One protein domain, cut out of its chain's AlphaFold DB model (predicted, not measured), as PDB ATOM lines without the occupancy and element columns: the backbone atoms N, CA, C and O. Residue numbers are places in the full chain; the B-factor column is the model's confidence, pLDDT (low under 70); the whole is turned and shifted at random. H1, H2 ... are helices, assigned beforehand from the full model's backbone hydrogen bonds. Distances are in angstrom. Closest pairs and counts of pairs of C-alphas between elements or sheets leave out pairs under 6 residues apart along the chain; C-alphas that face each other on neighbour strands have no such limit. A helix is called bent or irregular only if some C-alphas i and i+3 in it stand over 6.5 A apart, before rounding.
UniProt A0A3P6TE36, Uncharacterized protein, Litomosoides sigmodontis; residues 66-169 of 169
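This is residues 66 to 169 of the 169 residues of an uncharacterized protein of Litomosoides sigmodontis (UniProt A0A3P6TE36). A rod-shaped bundle is built on two long helices, H4 and H3, which run opposite ways, with H1 and H2 following each other end to end as a third, broken rod along them. The short H5 lies outside the bundle, beside the first residues of H3. The printed part has 104 residues with five named helices, H1 to H5 in chain order, and no named strand; the class is all helix. The whole is only just loose, close to compact, with a radius of gyration of the C-alphas of 15.9 A and spans of 50 by 22 by 19 A.

H4, residues 129 to 153, is 34.7 A long from C-alpha 129 at (31.785, 45.484, -54.018) to C-alpha 153 at (22.789, 16.482, -37.232). H3, residues 97 to 120, measures 32.9 A and is only just irregular: C-alphas 115 and 118 are 6.50 A apart. H2 is residues 79 to 91, 18.0 A. H1, residues 69 to 77, begins at C-alpha (21.811, 47.553, -54.741), and H5 is residues 160 to 168.

H2, H3 and H4 form an up and down bundle, each running against the one before. H3 is the hub, touching the four other helices. H3 and H4, a hairpin, touch at Asn 99 and His 150, their closest C-alphas, 5.6 A apart. H2 touches H4 at a shallow tilt of 19 degrees, the same way; the closest C-alphas, of Ser 80 and Gly 143, are 3.9 A apart. H1 touches H4, closest at the C-alphas of Gln 76 and Leu 136, 4.1 A. H1 and H2 meet only through their link. H5 only just touches H3, with 3 pairs of C-alphas within 8 A, the closest those of Ile 98 and Ser 163, 7.5 A; it is apart from H4. Every O i to N i+4 pair is within hydrogen-bond range in H1, H4 and H5; in H2 it is 8 of 9, in H3 17 of 20.

The C-alphas farthest apart, of Leu 66 and Ser 159, are 50.2 A apart. The printed part has no cut, and no link is long. The mean pLDDT of the printed part is 81.6; residue 93, residues 123 to 125 and residues 156 to 169 are under 70.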
ATOM      1  N   LEU A  66      30.675  50.344 -57.309       77.25
ATOM      2  CA  LEU A  66      29.339  50.312 -56.729       77.25
ATOM      3  C   LEU A  66      28.456  49.401 -57.578       77.25
ATOM      4  O   LEU A  66      28.248  49.646 -58.764       77.25
ATOM      5  N   ILE A  67      27.915  48.359 -56.959       80.38
ATOM      6  CA  ILE A  67      26.970  47.442 -57.594       80.38
ATOM      7  C   ILE A  67      25.555  48.001 -57.392       80.38
ATOM      8  O   ILE A  67      25.252  48.507 -56.303       80.38
ATOM      9  N   PRO A  68      24.652  47.925 -58.390       83.81
ATOM     10  CA  PRO A  68      23.258  48.290 -58.186       83.81
ATOM     11  C   PRO A  68      22.675  47.485 -57.025       83.81
ATOM     12  O   PRO A  68      22.659  46.255 -57.055       83.81
ATOM     13  N   ALA A  69      22.178  48.181 -56.005       81.56
ATOM     14  CA  ALA A  69      21.811  47.553 -54.741       81.56
ATOM     15  C   ALA A  69      20.782  46.427 -54.892       81.56
ATOM     16  O   ALA A  69      20.866  45.435 -54.186       81.56
ATOM     17  N   ARG A  70      19.851  46.534 -55.849       83.75
ATOM     18  CA  ARG A  70      18.870  45.472 -56.121       83.75
ATOM     19  C   ARG A  70      19.547  44.149 -56.477       83.75
ATOM     20  O   ARG A  70      19.220  43.122 -55.900       83.75
ATOM     21  N   TRP A  71      20.516  44.195 -57.392       83.81
ATOM     22  CA  TRP A  71      21.262  43.014 -57.821       83.81
ATOM     23  C   TRP A  71      22.214  42.521 -56.738       83.81
ATOM     24  O   TRP A  71      22.300  41.319 -56.525       83.81
ATOM     25  N   ALA A  72      22.869  43.432 -56.011       86.31
ATOM     26  CA  ALA A  72      23.716  43.059 -54.882       86.31
ATOM     27  C   ALA A  72      22.917  42.295 -53.810       86.31
ATOM     28  O   ALA A  72      23.309  41.208 -53.404       86.31
ATOM     29  N   TRP A  73      21.757  42.819 -53.411       85.19
ATOM     30  CA  TRP A  73      20.898  42.199 -52.401       85.19
ATOM     31  C   TRP A  73      20.256  40.896 -52.868       85.19
ATOM     32  O   TRP A  73      20.176  39.951 -52.091       85.19
ATOM     33  N   PHE A  74      19.848  40.821 -54.136       88.50
ATOM     34  CA  PHE A  74      19.347  39.586 -54.726       88.50
ATOM     35  C   PHE A  74      20.431  38.500 -54.726       88.50
ATOM     36  O   PHE A  74      20.244  37.435 -54.150       88.50
ATOM     37  N   ILE A  75      21.600  38.785 -55.310       89.62
ATOM     38  CA  ILE A  75      22.659  37.784 -55.496       89.62
ATOM     39  C   ILE A  75      23.276  37.361 -54.160       89.62
ATOM     40  O   ILE A  75      23.541  36.176 -53.983       89.62
ATOM     41  N   GLN A  76      23.489  38.287 -53.217       91.31
ATOM     42  CA  GLN A  76      24.142  37.950 -51.947       91.31
ATOM     43  C   GLN A  76      23.288  37.019 -51.070       91.31
ATOM     44  O   GLN A  76      23.842  36.163 -50.396       91.31
ATOM     45  N   GLU A  77      21.956  37.151 -51.097       90.38
ATOM     46  CA  GLU A  77      21.034  36.389 -50.233       90.38
ATOM     47  C   GLU A  77      20.528  35.086 -50.889       90.38
ATOM     48  O   GLU A  77      19.960  34.220 -50.216       90.38
ATOM     49  N   LEU A  78      20.722  34.921 -52.204       90.44
ATOM     50  CA  LEU A  78      20.276  33.743 -52.956       90.44
ATOM     51  C   LEU A  78      20.883  32.408 -52.476       90.44
ATOM     52  O   LEU A  78      20.125  31.443 -52.370       90.44
ATOM     53  N   PRO A  79      22.193  32.293 -52.172       89.81
ATOM     54  CA  PRO A  79      22.786  31.027 -51.734       89.81
ATOM     55  C   PRO A  79      22.108  30.448 -50.487       89.81
ATOM     56  O   PRO A  79      21.819  29.252 -50.431       89.81
ATOM     57  N   SER A  80      21.768  31.310 -49.529       90.12
ATOM     58  CA  SER A  80      21.035  30.953 -48.312       90.12
ATOM     59  C   SER A  80      19.581  30.548 -48.546       90.12
ATOM     60  O   SER A  80      18.984  29.954 -47.660       90.12
ATOM     61  N   LEU A  81      19.007  30.805 -49.724       91.00
ATOM     62  CA  LEU A  81      17.722  30.231 -50.118       91.00
ATOM     63  C   LEU A  81      17.913  28.896 -50.846       91.00
ATOM     64  O   LEU A  81      17.287  27.897 -50.494       91.00
ATOM     65  N   CYS A  82      18.776  28.883 -51.863       90.44
ATOM     66  CA  CYS A  82      18.930  27.755 -52.778       90.44
ATOM     67  C   CYS A  82      19.460  26.498 -52.082       90.44
ATOM     68  O   CYS A  82      18.973  25.403 -52.356       90.44
ATOM     69  N   ILE A  83      20.441  26.647 -51.185       89.88
ATOM     70  CA  ILE A  83      21.096  25.507 -50.533       89.88
ATOM     71  C   ILE A  83      20.117  24.796 -49.579       89.88
ATOM     72  O   ILE A  83      19.857  23.613 -49.800       89.88
ATOM     73  N   PRO A  84      19.478  25.469 -48.599       88.44
ATOM     74  CA  PRO A  84      18.469  24.830 -47.749       88.44
ATOM     75  C   PRO A  84      17.281  24.265 -48.523       88.44
ATOM     76  O   PRO A  84      16.816  23.175 -48.204       88.44
ATOM     77  N   LEU A  85      16.817  24.962 -49.567       89.69
ATOM     78  CA  LEU A  85      15.697  24.495 -50.380       89.69
ATOM     79  C   LEU A  85      16.037  23.191 -51.115       89.69
ATOM     80  O   LEU A  85      15.208  22.286 -51.183       89.69
ATOM     81  N   HIS A  86      17.264  23.063 -51.628       89.31
ATOM     82  CA  HIS A  86      17.733  21.828 -52.252       89.31
ATOM     83  C   HIS A  86      17.745  20.652 -51.262       89.31
ATOM     84  O   HIS A  86      17.249  19.570 -51.589       89.31
ATOM     85  N   TYR A  87      18.250  20.865 -50.045       85.88
ATOM     86  CA  TYR A  87      18.239  19.850 -48.985       85.88
ATOM     87  C   TYR A  87      16.818  19.498 -48.528       85.88
ATOM     88  O   TYR A  87      16.517  18.327 -48.312       85.88
ATOM     89  N   LEU A  88      15.920  20.485 -48.456       86.56
ATOM     90  CA  LEU A  88      14.520  20.261 -48.110       86.56
ATOM     91  C   LEU A  88      13.823  19.375 -49.151       86.56
ATOM     92  O   LEU A  88      13.141  18.431 -48.775       86.56
ATOM     93  N   ILE A  89      14.018  19.638 -50.448       86.69
ATOM     94  CA  ILE A  89      13.385  18.871 -51.536       86.69
ATOM     95  C   ILE A  89      13.952  17.448 -51.625       86.69
ATOM     96  O   ILE A  89      13.198  16.495 -51.813       86.69
ATOM     97  N   THR A  90      15.272  17.291 -51.500       85.38
ATOM     98  CA  THR A  90      15.937  15.981 -51.630       85.38
ATOM     99  C   THR A  90      15.784  15.100 -50.389       85.38
ATOM    100  O   THR A  90      15.752  13.878 -50.516       85.38
ATOM    101  N   GLY A  91      15.661  15.699 -49.201       76.00
ATOM    102  CA  GLY A  91      15.559  14.996 -47.922       76.00
ATOM    103  C   GLY A  91      14.138  14.819 -47.381       76.00
ATOM    104  O   GLY A  91      13.983  14.222 -46.317       76.00
ATOM    105  N   ILE A  92      13.102  15.322 -48.068       72.69
ATOM    106  CA  ILE A  92      11.744  15.481 -47.507       72.69
ATOM    107  C   ILE A  92      11.135  14.191 -46.940       72.69
ATOM    108  O   ILE A  92      10.371  14.238 -45.983       72.69
ATOM    109  N   SER A  93      11.483  13.034 -47.507       68.06
ATOM    110  CA  SER A  93      10.958  11.728 -47.097       68.06
ATOM    111  C   SER A  93      11.674  11.110 -45.891       68.06
ATOM    112  O   SER A  93      11.170  10.142 -45.334       68.06
ATOM    113  N   GLY A  94      12.853  11.617 -45.516       72.56
ATOM    114  CA  GLY A  94      13.672  11.090 -44.413       72.56
ATOM    115  C   GLY A  94      13.902  12.076 -43.265       72.56
ATOM    116  O   GLY A  94      14.527  11.713 -42.273       72.56
ATOM    117  N   LEU A  95      13.423  13.314 -43.400       79.19
ATOM    118  CA  LEU A  95      13.571  14.373 -42.405       79.19
ATOM    119  C   LEU A  95      12.509  14.252 -41.299       79.19
ATOM    120  O   LEU A  95      11.325  14.104 -41.614       79.19
ATOM    121  N   PRO A  96      12.884  14.395 -40.015       82.00
ATOM    122  CA  PRO A  96      11.913  14.559 -38.941       82.00
ATOM    123  C   PRO A  96      11.045  15.804 -39.176       82.00
ATOM    124  O   PRO A  96      11.521  16.820 -39.693       82.00
ATOM    125  N   LEU A  97       9.778  15.748 -38.753       81.25
ATOM    126  CA  LEU A  97       8.791  16.808 -39.001       81.25
ATOM    127  C   LEU A  97       9.258  18.184 -38.489       81.25
ATOM    128  O   LEU A  97       9.096  19.190 -39.179       81.25
ATOM    129  N   ILE A  98       9.879  18.219 -37.305       82.94
ATOM    130  CA  ILE A  98      10.383  19.447 -36.668       82.94
ATOM    131  C   ILE A  98      11.500  20.078 -37.513       82.94
ATOM    132  O   ILE A  98      11.473  21.278 -37.784       82.94
ATOM    133  N   ASN A  99      12.449  19.279 -38.003       83.31
ATOM    134  CA  ASN A  99      13.548  19.756 -38.846       83.31
ATOM    135  C   ASN A  99      13.022  20.343 -40.153       83.31
ATOM    136  O   ASN A  99      13.459  21.415 -40.571       83.31
ATOM    137  N   ALA A 100      12.075  19.648 -40.789       84.06
ATOM    138  CA  ALA A 100      11.449  20.113 -42.019       84.06
ATOM    139  C   ALA A 100      10.710  21.442 -41.798       84.06
ATOM    140  O   ALA A 100      10.800  22.342 -42.635       84.06
ATOM    141  N   PHE A 101      10.033  21.598 -40.658       85.25
ATOM    142  CA  PHE A 101       9.356  22.839 -40.292       85.25
ATOM    143  C   PHE A 101      10.337  24.002 -40.088       85.25
ATOM    144  O   PHE A 101      10.172  25.047 -40.718       85.25
ATOM    145  N   ILE A 102      11.402  23.814 -39.298       86.38
ATOM    146  CA  ILE A 102      12.425  24.850 -39.066       86.38
ATOM    147  C   ILE A 102      13.106  25.251 -40.381       86.38
ATOM    148  O   ILE A 102      13.270  26.439 -40.672       86.38
ATOM    149  N   LEU A 103      13.448  24.274 -41.225       86.56
ATOM    150  CA  LEU A 103      14.065  24.534 -42.523       86.56
ATOM    151  C   LEU A 103      13.105  25.275 -43.468       86.56
ATOM    152  O   LEU A 103      13.525  26.164 -44.206       86.56
ATOM    153  N   THR A 104      11.806  24.978 -43.396       87.81
ATOM    154  CA  THR A 104      10.769  25.701 -44.148       87.81
ATOM    155  C   THR A 104      10.639  27.146 -43.675       87.81
ATOM    156  O   THR A 104      10.568  28.049 -44.509       87.81
ATOM    157  N   LEU A 105      10.662  27.395 -42.360       89.44
ATOM    158  CA  LEU A 105      10.685  28.755 -41.815       89.44
ATOM    159  C   LEU A 105      11.915  29.521 -42.315       89.44
ATOM    160  O   LEU A 105      11.771  30.637 -42.822       89.44
ATOM    161  N   PHE A 106      13.094  28.896 -42.282       90.12
ATOM    162  CA  PHE A 106      14.325  29.473 -42.819       90.12
ATOM    163  C   PHE A 106      14.192  29.817 -44.312       90.12
ATOM    164  O   PHE A 106      14.447  30.953 -44.715       90.12
ATOM    165  N   CYS A 107      13.707  28.883 -45.135       90.31
ATOM    166  CA  CYS A 107      13.448  29.137 -46.552       90.31
ATOM    167  C   CYS A 107      12.438  30.274 -46.756       90.31
ATOM    168  O   CYS A 107      12.678  31.150 -47.581       90.31
ATOM    169  N   SER A 108      11.337  30.314 -45.999       89.50
ATOM    170  CA  SER A 108      10.314  31.361 -46.124       89.50
ATOM    171  C   SER A 108      10.868  32.757 -45.818       89.50
ATOM    172  O   SER A 108      10.597  33.715 -46.550       89.50
ATOM    173  N   HIS A 109      11.728  32.862 -44.802       90.75
ATOM    174  CA  HIS A 109      12.436  34.090 -44.471       90.75
ATOM    175  C   HIS A 109      13.311  34.554 -45.643       90.75
ATOM    176  O   HIS A 109      13.245  35.716 -46.057       90.75
ATOM    177  N   TYR A 110      14.081  33.634 -46.227       89.88
ATOM    178  CA  TYR A 110      14.962  33.936 -47.351       89.88
ATOM    179  C   TYR A 110      14.228  34.154 -48.679       89.88
ATOM    180  O   TYR A 110      14.708  34.934 -49.495       89.88
ATOM    181  N   ILE A 111      13.034  33.593 -48.885       90.19
ATOM    182  CA  ILE A 111      12.155  33.952 -50.012       90.19
ATOM    183  C   ILE A 111      11.796  35.434 -49.923       90.19
ATOM    184  O   ILE A 111      11.977  36.177 -50.886       90.19
ATOM    185  N   ASN A 112      11.346  35.894 -48.755       89.81
ATOM    186  CA  ASN A 112      11.026  37.305 -48.575       89.81
ATOM    187  C   ASN A 112      12.275  38.191 -48.746       89.81
ATOM    188  O   ASN A 112      12.243  39.196 -49.453       89.81
ATOM    189  N   ARG A 113      13.409  37.805 -48.155       87.19
ATOM    190  CA  ARG A 113      14.649  38.600 -48.182       87.19
ATOM    191  C   ARG A 113      15.351  38.639 -49.537       87.19
ATOM    192  O   ARG A 113      15.835  39.701 -49.915       87.19
ATOM    193  N   ALA A 114      15.411  37.522 -50.255       88.50
ATOM    194  CA  ALA A 114      16.102  37.427 -51.536       88.50
ATOM    195  C   ALA A 114      15.183  37.773 -52.714       88.50
ATOM    196  O   ALA A 114      15.640  38.397 -53.662       88.50
ATOM    197  N   LEU A 115      13.895  37.407 -52.677       88.31
ATOM    198  CA  LEU A 115      12.999  37.535 -53.837       88.31
ATOM    199  C   LEU A 115      11.966  38.653 -53.725       88.31
ATOM    200  O   LEU A 115      11.476  39.093 -54.755       88.31
ATOM    201  N   ILE A 116      11.597  39.111 -52.528       87.94
ATOM    202  CA  ILE A 116      10.576  40.162 -52.370       87.94
ATOM    203  C   ILE A 116      11.262  41.495 -52.070       87.94
ATOM    204  O   ILE A 116      11.103  42.475 -52.801       87.94
ATOM    205  N   TYR A 117      12.096  41.526 -51.032       86.31
ATOM    206  CA  TYR A 117      12.739  42.739 -50.538       86.31
ATOM    207  C   TYR A 117      13.526  43.516 -51.610       86.31
ATOM    208  O   TYR A 117      13.303  44.726 -51.712       86.31
ATOM    209  N   PRO A 118      14.360  42.899 -52.477       83.44
ATOM    210  CA  PRO A 118      15.143  43.660 -53.452       83.44
ATOM    211  C   PRO A 118      14.278  44.386 -54.489       83.44
ATOM    212  O   PRO A 118      14.669  45.440 -54.992       83.44
ATOM    213  N   PHE A 119      13.079  43.870 -54.776       82.81
ATOM    214  CA  PHE A 119      12.127  44.499 -55.695       82.81
ATOM    215  C   PHE A 119      11.308  45.606 -55.022       82.81
ATOM    216  O   PHE A 119      10.887  46.548 -55.693       82.81
ATOM    217  N   LEU A 120      11.140  45.547 -53.697       85.12
ATOM    218  CA  LEU A 120      10.503  46.605 -52.906       85.12
ATOM    219  C   LEU A 120      11.451  47.778 -52.595       85.12
ATOM    220  O   LEU A 120      10.985  48.857 -52.220       85.12
ATOM    221  N   MET A 121      12.766  47.614 -52.772       78.19
ATOM    222  CA  MET A 121      13.738  48.682 -52.521       78.19
ATOM    223  C   MET A 121      13.552  49.875 -53.483       78.19
ATOM    224  O   MET A 121      13.724  49.774 -54.709       78.19
ATOM    225  N   LYS A 122      13.270  51.049 -52.900       71.00
ATOM    226  CA  LYS A 122      13.228  52.359 -53.571       71.00
ATOM    227  C   LYS A 122      14.433  53.205 -53.139       71.00
ATOM    228  O   LYS A 122      14.640  53.401 -51.949       71.00
ATOM    229  N   GLY A 123      15.201  53.718 -54.106       62.47
ATOM    230  CA  GLY A 123      16.229  54.745 -53.870       62.47
ATOM    231  C   GLY A 123      17.477  54.296 -53.097       62.47
ATOM    232  O   GLY A 123      17.836  54.930 -52.111       62.47
ATOM    233  N   SER A 124      18.161  53.234 -53.531       63.03
ATOM    234  CA  SER A 124      19.404  52.799 -52.878       63.03
ATOM    235  C   SER A 124      20.644  53.376 -53.555       63.03
ATOM    236  O   SER A 124      20.847  53.187 -54.755       63.03
ATOM    237  N   THR A 125      21.522  53.987 -52.762       64.06
ATOM    238  CA  THR A 125      22.936  54.159 -53.116       64.06
ATOM    239  C   THR A 125      23.541  52.774 -53.367       64.06
ATOM    240  O   THR A 125      23.208  51.827 -52.646       64.06
ATOM    241  N   GLY A 126      24.358  52.618 -54.410       70.94
ATOM    242  CA  GLY A 126      24.947  51.323 -54.770       70.94
ATOM    243  C   GLY A 126      25.749  50.684 -53.629       70.94
ATOM    244  O   GLY A 126      26.194  51.373 -52.709       70.94
ATOM    245  N   THR A 127      25.911  49.363 -53.675       78.50
ATOM    246  CA  THR A 127      26.660  48.580 -52.680       78.50
ATOM    247  C   THR A 127      28.136  48.514 -53.040       78.50
ATOM    248  O   THR A 127      28.445  48.098 -54.158       78.50
ATOM    249  N   PRO A 128      29.061  48.893 -52.135       83.12
ATOM    250  CA  PRO A 128      30.483  48.673 -52.346       83.12
ATOM    251  C   PRO A 128      30.762  47.188 -52.579       83.12
ATOM    252  O   PRO A 128      30.315  46.341 -51.803       83.12
ATOM    253  N   ALA A 129      31.528  46.868 -53.622       82.44
ATOM    254  CA  ALA A 129      31.785  45.484 -54.018       82.44
ATOM    255  C   ALA A 129      32.376  44.607 -52.896       82.44
ATOM    256  O   ALA A 129      32.002  43.446 -52.773       82.44
ATOM    257  N   HIS A 130      33.248  45.151 -52.039       81.44
ATOM    258  CA  HIS A 130      33.830  44.386 -50.927       81.44
ATOM    259  C   HIS A 130      32.782  43.968 -49.882       81.44
ATOM    260  O   HIS A 130      32.835  42.846 -49.387       81.44
ATOM    261  N   ILE A 131      31.801  44.832 -49.584       84.12
ATOM    262  CA  ILE A 131      30.701  44.514 -48.658       84.12
ATOM    263  C   ILE A 131      29.798  43.453 -49.275       84.12
ATOM    264  O   ILE A 131      29.426  42.502 -48.598       84.12
ATOM    265  N   PHE A 132      29.490  43.589 -50.567       86.62
ATOM    266  CA  PHE A 132      28.719  42.592 -51.302       86.62
ATOM    267  C   PHE A 132      29.393  41.210 -51.276       86.62
ATOM    268  O   PHE A 132      28.731  40.218 -50.994       86.62
ATOM    269  N   LEU A 133      30.708  41.136 -51.512       87.44
ATOM    270  CA  LEU A 133      31.450  39.870 -51.477       87.44
ATOM    271  C   LEU A 133      31.463  39.242 -50.077       87.44
ATOM    272  O   LEU A 133      31.254  38.037 -49.950       87.44
ATOM    273  N   LEU A 134      31.667  40.048 -49.029       87.19
ATOM    274  CA  LEU A 134      31.591  39.570 -47.646       87.19
ATOM    275  C   LEU A 134      30.188  39.056 -47.305       87.19
ATOM    276  O   LEU A 134      30.063  37.995 -46.698       87.19
ATOM    277  N   ALA A 135      29.143  39.778 -47.714       87.88
ATOM    278  CA  ALA A 135      27.759  39.372 -47.493       87.88
ATOM    279  C   ALA A 135      27.425  38.077 -48.246       87.88
ATOM    280  O   ALA A 135      26.851  37.167 -47.660       87.88
ATOM    281  N   LEU A 136      27.849  37.953 -49.506       91.00
ATOM    282  CA  LEU A 136      27.672  36.740 -50.301       91.00
ATOM    283  C   LEU A 136      28.348  35.533 -49.636       91.00
ATOM    284  O   LEU A 136      27.744  34.465 -49.532       91.00
ATOM    285  N   LEU A 137      29.586  35.698 -49.160       91.75
ATOM    286  CA  LEU A 137      30.310  34.647 -48.447       91.75
ATOM    287  C   LEU A 137      29.595  34.271 -47.147       91.75
ATOM    288  O   LEU A 137      29.372  33.088 -46.895       91.75
ATOM    289  N   PHE A 138      29.191  35.263 -46.354       90.31
ATOM    290  CA  PHE A 138      28.466  35.042 -45.106       90.31
ATOM    291  C   PHE A 138      27.155  34.285 -45.341       90.31
ATOM    292  O   PHE A 138      26.918  33.265 -44.699       90.31
ATOM    293  N   CYS A 139      26.330  34.723 -46.292       92.00
ATOM    294  CA  CYS A 139      25.052  34.084 -46.601       92.00
ATOM    295  C   CYS A 139      25.234  32.675 -47.178       92.00
ATOM    296  O   CYS A 139      24.458  31.778 -46.857       92.00
ATOM    297  N   THR A 140      26.294  32.443 -47.957       91.00
ATOM    298  CA  THR A 140      26.641  31.100 -48.444       91.00
ATOM    299  C   THR A 140      27.004  30.173 -47.288       91.00
ATOM    300  O   THR A 140      26.422  29.099 -47.161       91.00
ATOM    301  N   VAL A 141      27.921  30.595 -46.411       91.00
ATOM    302  CA  VAL A 141      28.331  29.795 -45.248       91.00
ATOM    303  C   VAL A 141      27.139  29.549 -44.321       91.00
ATOM    304  O   VAL A 141      26.931  28.416 -43.898       91.00
ATOM    305  N   ASN A 142      26.310  30.565 -44.069       91.56
ATOM    306  CA  ASN A 142      25.153  30.454 -43.181       91.56
ATOM    307  C   ASN A 142      24.120  29.481 -43.758       91.56
ATOM    308  O   ASN A 142      23.632  28.603 -43.055       91.56
ATOM    309  N   GLY A 143      23.834  29.592 -45.059       89.25
ATOM    310  CA  GLY A 143      22.959  28.663 -45.767       89.25
ATOM    311  C   GLY A 143      23.449  27.218 -45.685       89.25
ATOM    312  O   GLY A 143      22.658  26.329 -45.384       89.25
ATOM    313  N   CYS A 144      24.751  26.985 -45.892       88.94
ATOM    314  CA  CYS A 144      25.360  25.658 -45.768       88.94
ATOM    315  C   CYS A 144      25.243  25.093 -44.350       88.94
ATOM    316  O   CYS A 144      24.781  23.965 -44.184       88.94
ATOM    317  N   VAL A 145      25.645  25.871 -43.339       89.88
ATOM    318  CA  VAL A 145      25.602  25.461 -41.928       89.88
ATOM    319  C   VAL A 145      24.175  25.090 -41.537       89.88
ATOM    320  O   VAL A 145      23.943  23.988 -41.047       89.88
ATOM    321  N   GLN A 146      23.205  25.960 -41.826       89.94
ATOM    322  CA  GLN A 146      21.812  25.736 -41.441       89.94
ATOM    323  C   GLN A 146      21.180  24.554 -42.182       89.94
ATOM    324  O   GLN A 146      20.484  23.755 -41.555       89.94
ATOM    325  N   ALA A 147      21.453  24.402 -43.483       88.38
ATOM    326  CA  ALA A 147      20.947  23.284 -44.276       88.38
ATOM    327  C   ALA A 147      21.494  21.937 -43.791       88.38
ATOM    328  O   ALA A 147      20.725  21.007 -43.561       88.38
ATOM    329  N   ILE A 148      22.813  21.830 -43.610       87.38
ATOM    330  CA  ILE A 148      23.464  20.569 -43.234       87.38
ATOM    331  C   ILE A 148      23.113  20.195 -41.794       87.38
ATOM    332  O   ILE A 148      22.781  19.038 -41.532       87.38
ATOM    333  N   TRP A 149      23.106  21.166 -40.877       86.38
ATOM    334  CA  TRP A 149      22.792  20.912 -39.475       86.38
ATOM    335  C   TRP A 149      21.370  20.376 -39.296       86.38
ATOM    336  O   TRP A 149      21.185  19.302 -38.724       86.38
ATOM    337  N   HIS A 150      20.371  21.059 -39.861       85.06
ATOM    338  CA  HIS A 150      18.975  20.627 -39.760       85.06
ATOM    339  C   HIS A 150      18.681  19.389 -40.604       85.06
ATOM    340  O   HIS A 150      17.782  18.625 -40.262       85.06
ATOM    341  N   SER A 151      19.431  19.151 -41.682       82.69
ATOM    342  CA  SER A 151      19.216  17.965 -42.504       82.69
ATOM    343  C   SER A 151      19.795  16.684 -41.917       82.69
ATOM    344  O   SER A 151      19.278  15.615 -42.239       82.69
ATOM    345  N   ARG A 152      20.882  16.761 -41.142       75.81
ATOM    346  CA  ARG A 152      21.671  15.573 -40.776       75.81
ATOM    347  C   ARG A 152      21.946  15.431 -39.284       75.81
ATOM    348  O   ARG A 152      21.896  14.312 -38.788       75.81
ATOM    349  N   ASN A 153      22.224  16.529 -38.587       71.38
ATOM    350  CA  ASN A 153      22.789  16.482 -37.232       71.38
ATOM    351  C   ASN A 153      21.760  16.814 -36.144       71.38
ATOM    352  O   ASN A 153      21.910  16.395 -34.999       71.38
ATOM    353  N   ALA A 154      20.699  17.542 -36.490       72.19
ATOM    354  CA  ALA A 154      19.665  17.903 -35.539       72.19
ATOM    355  C   ALA A 154      18.728  16.713 -35.271       72.19
ATOM    356  O   ALA A 154      17.908  16.338 -36.109       72.19
ATOM    357  N   VAL A 155      18.838  16.131 -34.078       73.81
ATOM    358  CA  VAL A 155      17.897  15.132 -33.566       73.81
ATOM    359  C   VAL A 155      17.030  15.820 -32.522       73.81
ATOM    360  O   VAL A 155      17.448  15.990 -31.378       73.81
ATOM    361  N   TYR A 156      15.834  16.249 -32.924       67.44
ATOM    362  CA  TYR A 156      14.826  16.704 -31.969       67.44
ATOM    363  C   TYR A 156      14.072  15.485 -31.463       67.44
ATOM    364  O   TYR A 156      13.667  14.624 -32.248       67.44
ATOM    365  N   ASN A 157      13.909  15.392 -30.150       65.00
ATOM    366  CA  ASN A 157      13.070  14.355 -29.587       65.00
ATOM    367  C   ASN A 157      11.615  14.790 -29.814       65.00
ATOM    368  O   ASN A 157      11.307  15.979 -29.732       65.00
ATOM    369  N   GLU A 158      10.678  13.872 -30.051       65.19
ATOM    370  CA  GLU A 158       9.244  14.220 -30.133       65.19
ATOM    371  C   GLU A 158       8.654  14.541 -28.742       65.19
ATOM    372  O   GLU A 158       7.511  14.233 -28.409       65.19
ATOM    373  N   SER A 159       9.463  15.149 -27.879       68.62
ATOM    374  CA  SER A 159       9.065  15.634 -26.578       68.62
ATOM    375  C   SER A 159       8.268  16.922 -26.740       68.62
ATOM    376  O   SER A 159       8.610  17.815 -27.517       68.62
ATOM    377  N   LEU A 160       7.227  17.061 -25.924       58.72
ATOM    378  CA  LEU A 160       6.325  18.213 -25.915       58.72
ATOM    379  C   LEU A 160       7.077  19.548 -25.718       58.72
ATOM    380  O   LEU A 160       6.646  20.583 -26.215       58.72
ATOM    381  N   LYS A 161       8.242  19.518 -25.053       63.53
ATOM    382  CA  LYS A 161       9.125  20.683 -24.876       63.53
ATOM    383  C   LYS A 161       9.744  21.173 -26.187       63.53
ATOM    384  O   LYS A 161       9.802  22.380 -26.388       63.53
ATOM    385  N   ASP A 162      10.143  20.263 -27.070       64.88
ATOM    386  CA  ASP A 162      10.804  20.600 -28.336       64.88
ATOM    387  C   ASP A 162       9.784  21.182 -29.323       64.88
ATOM    388  O   ASP A 162      10.067  22.151 -30.022       64.88
ATOM    389  N   SER A 163       8.546  20.677 -29.285       63.72
ATOM    390  CA  SER A 163       7.420  21.241 -30.044       63.72
ATOM    391  C   SER A 163       7.026  22.637 -29.551       63.72
ATOM    392  O   SER A 163       6.814  23.542 -30.353       63.72
ATOM    393  N   VAL A 164       6.962  22.845 -28.231       65.12
ATOM    394  CA  VAL A 164       6.656  24.164 -27.652       65.12
ATOM    395  C   VAL A 164       7.782  25.163 -27.928       65.12
ATOM    396  O   VAL A 164       7.497  26.297 -28.299       65.12
ATOM    397  N   PHE A 165       9.046  24.751 -27.815       67.50
ATOM    398  CA  PHE A 165      10.191  25.601 -28.151       67.50
ATOM    399  C   PHE A 165      10.188  25.993 -29.634       67.50
ATOM    400  O   PHE A 165      10.387  27.160 -29.955       67.50
ATOM    401  N   CYS A 166       9.868  25.053 -30.526       62.75
ATOM    402  CA  CYS A 166       9.754  25.305 -31.960       62.75
ATOM    403  C   CYS A 166       8.618  26.280 -32.328       62.75
ATOM    404  O   CYS A 166       8.729  26.990 -33.322       62.75
ATOM    405  N   CYS A 167       7.524  26.307 -31.564       60.34
ATOM    406  CA  CYS A 167       6.405  27.226 -31.799       60.34
ATOM    407  C   CYS A 167       6.621  28.627 -31.201       60.34
ATOM    408  O   CYS A 167       5.899  29.552 -31.563       60.34
ATOM    409  N   ILE A 168       7.542  28.766 -30.242       64.62
ATOM    410  CA  ILE A 168       7.802  30.021 -29.521       64.62
ATOM    411  C   ILE A 168       9.032  30.761 -30.076       64.62
ATOM    412  O   ILE A 168       9.079  31.987 -29.965       64.62
ATOM    413  N   GLY A 169      10.014  30.036 -30.626       48.16
ATOM    414  CA  GLY A 169      11.224  30.601 -31.243       48.16
ATOM    415  C   GLY A 169      10.970  31.277 -32.584       48.16
ATOM    416  O   GLY A 169      11.658  32.289 -32.841       48.16
TER     417      GLY A 169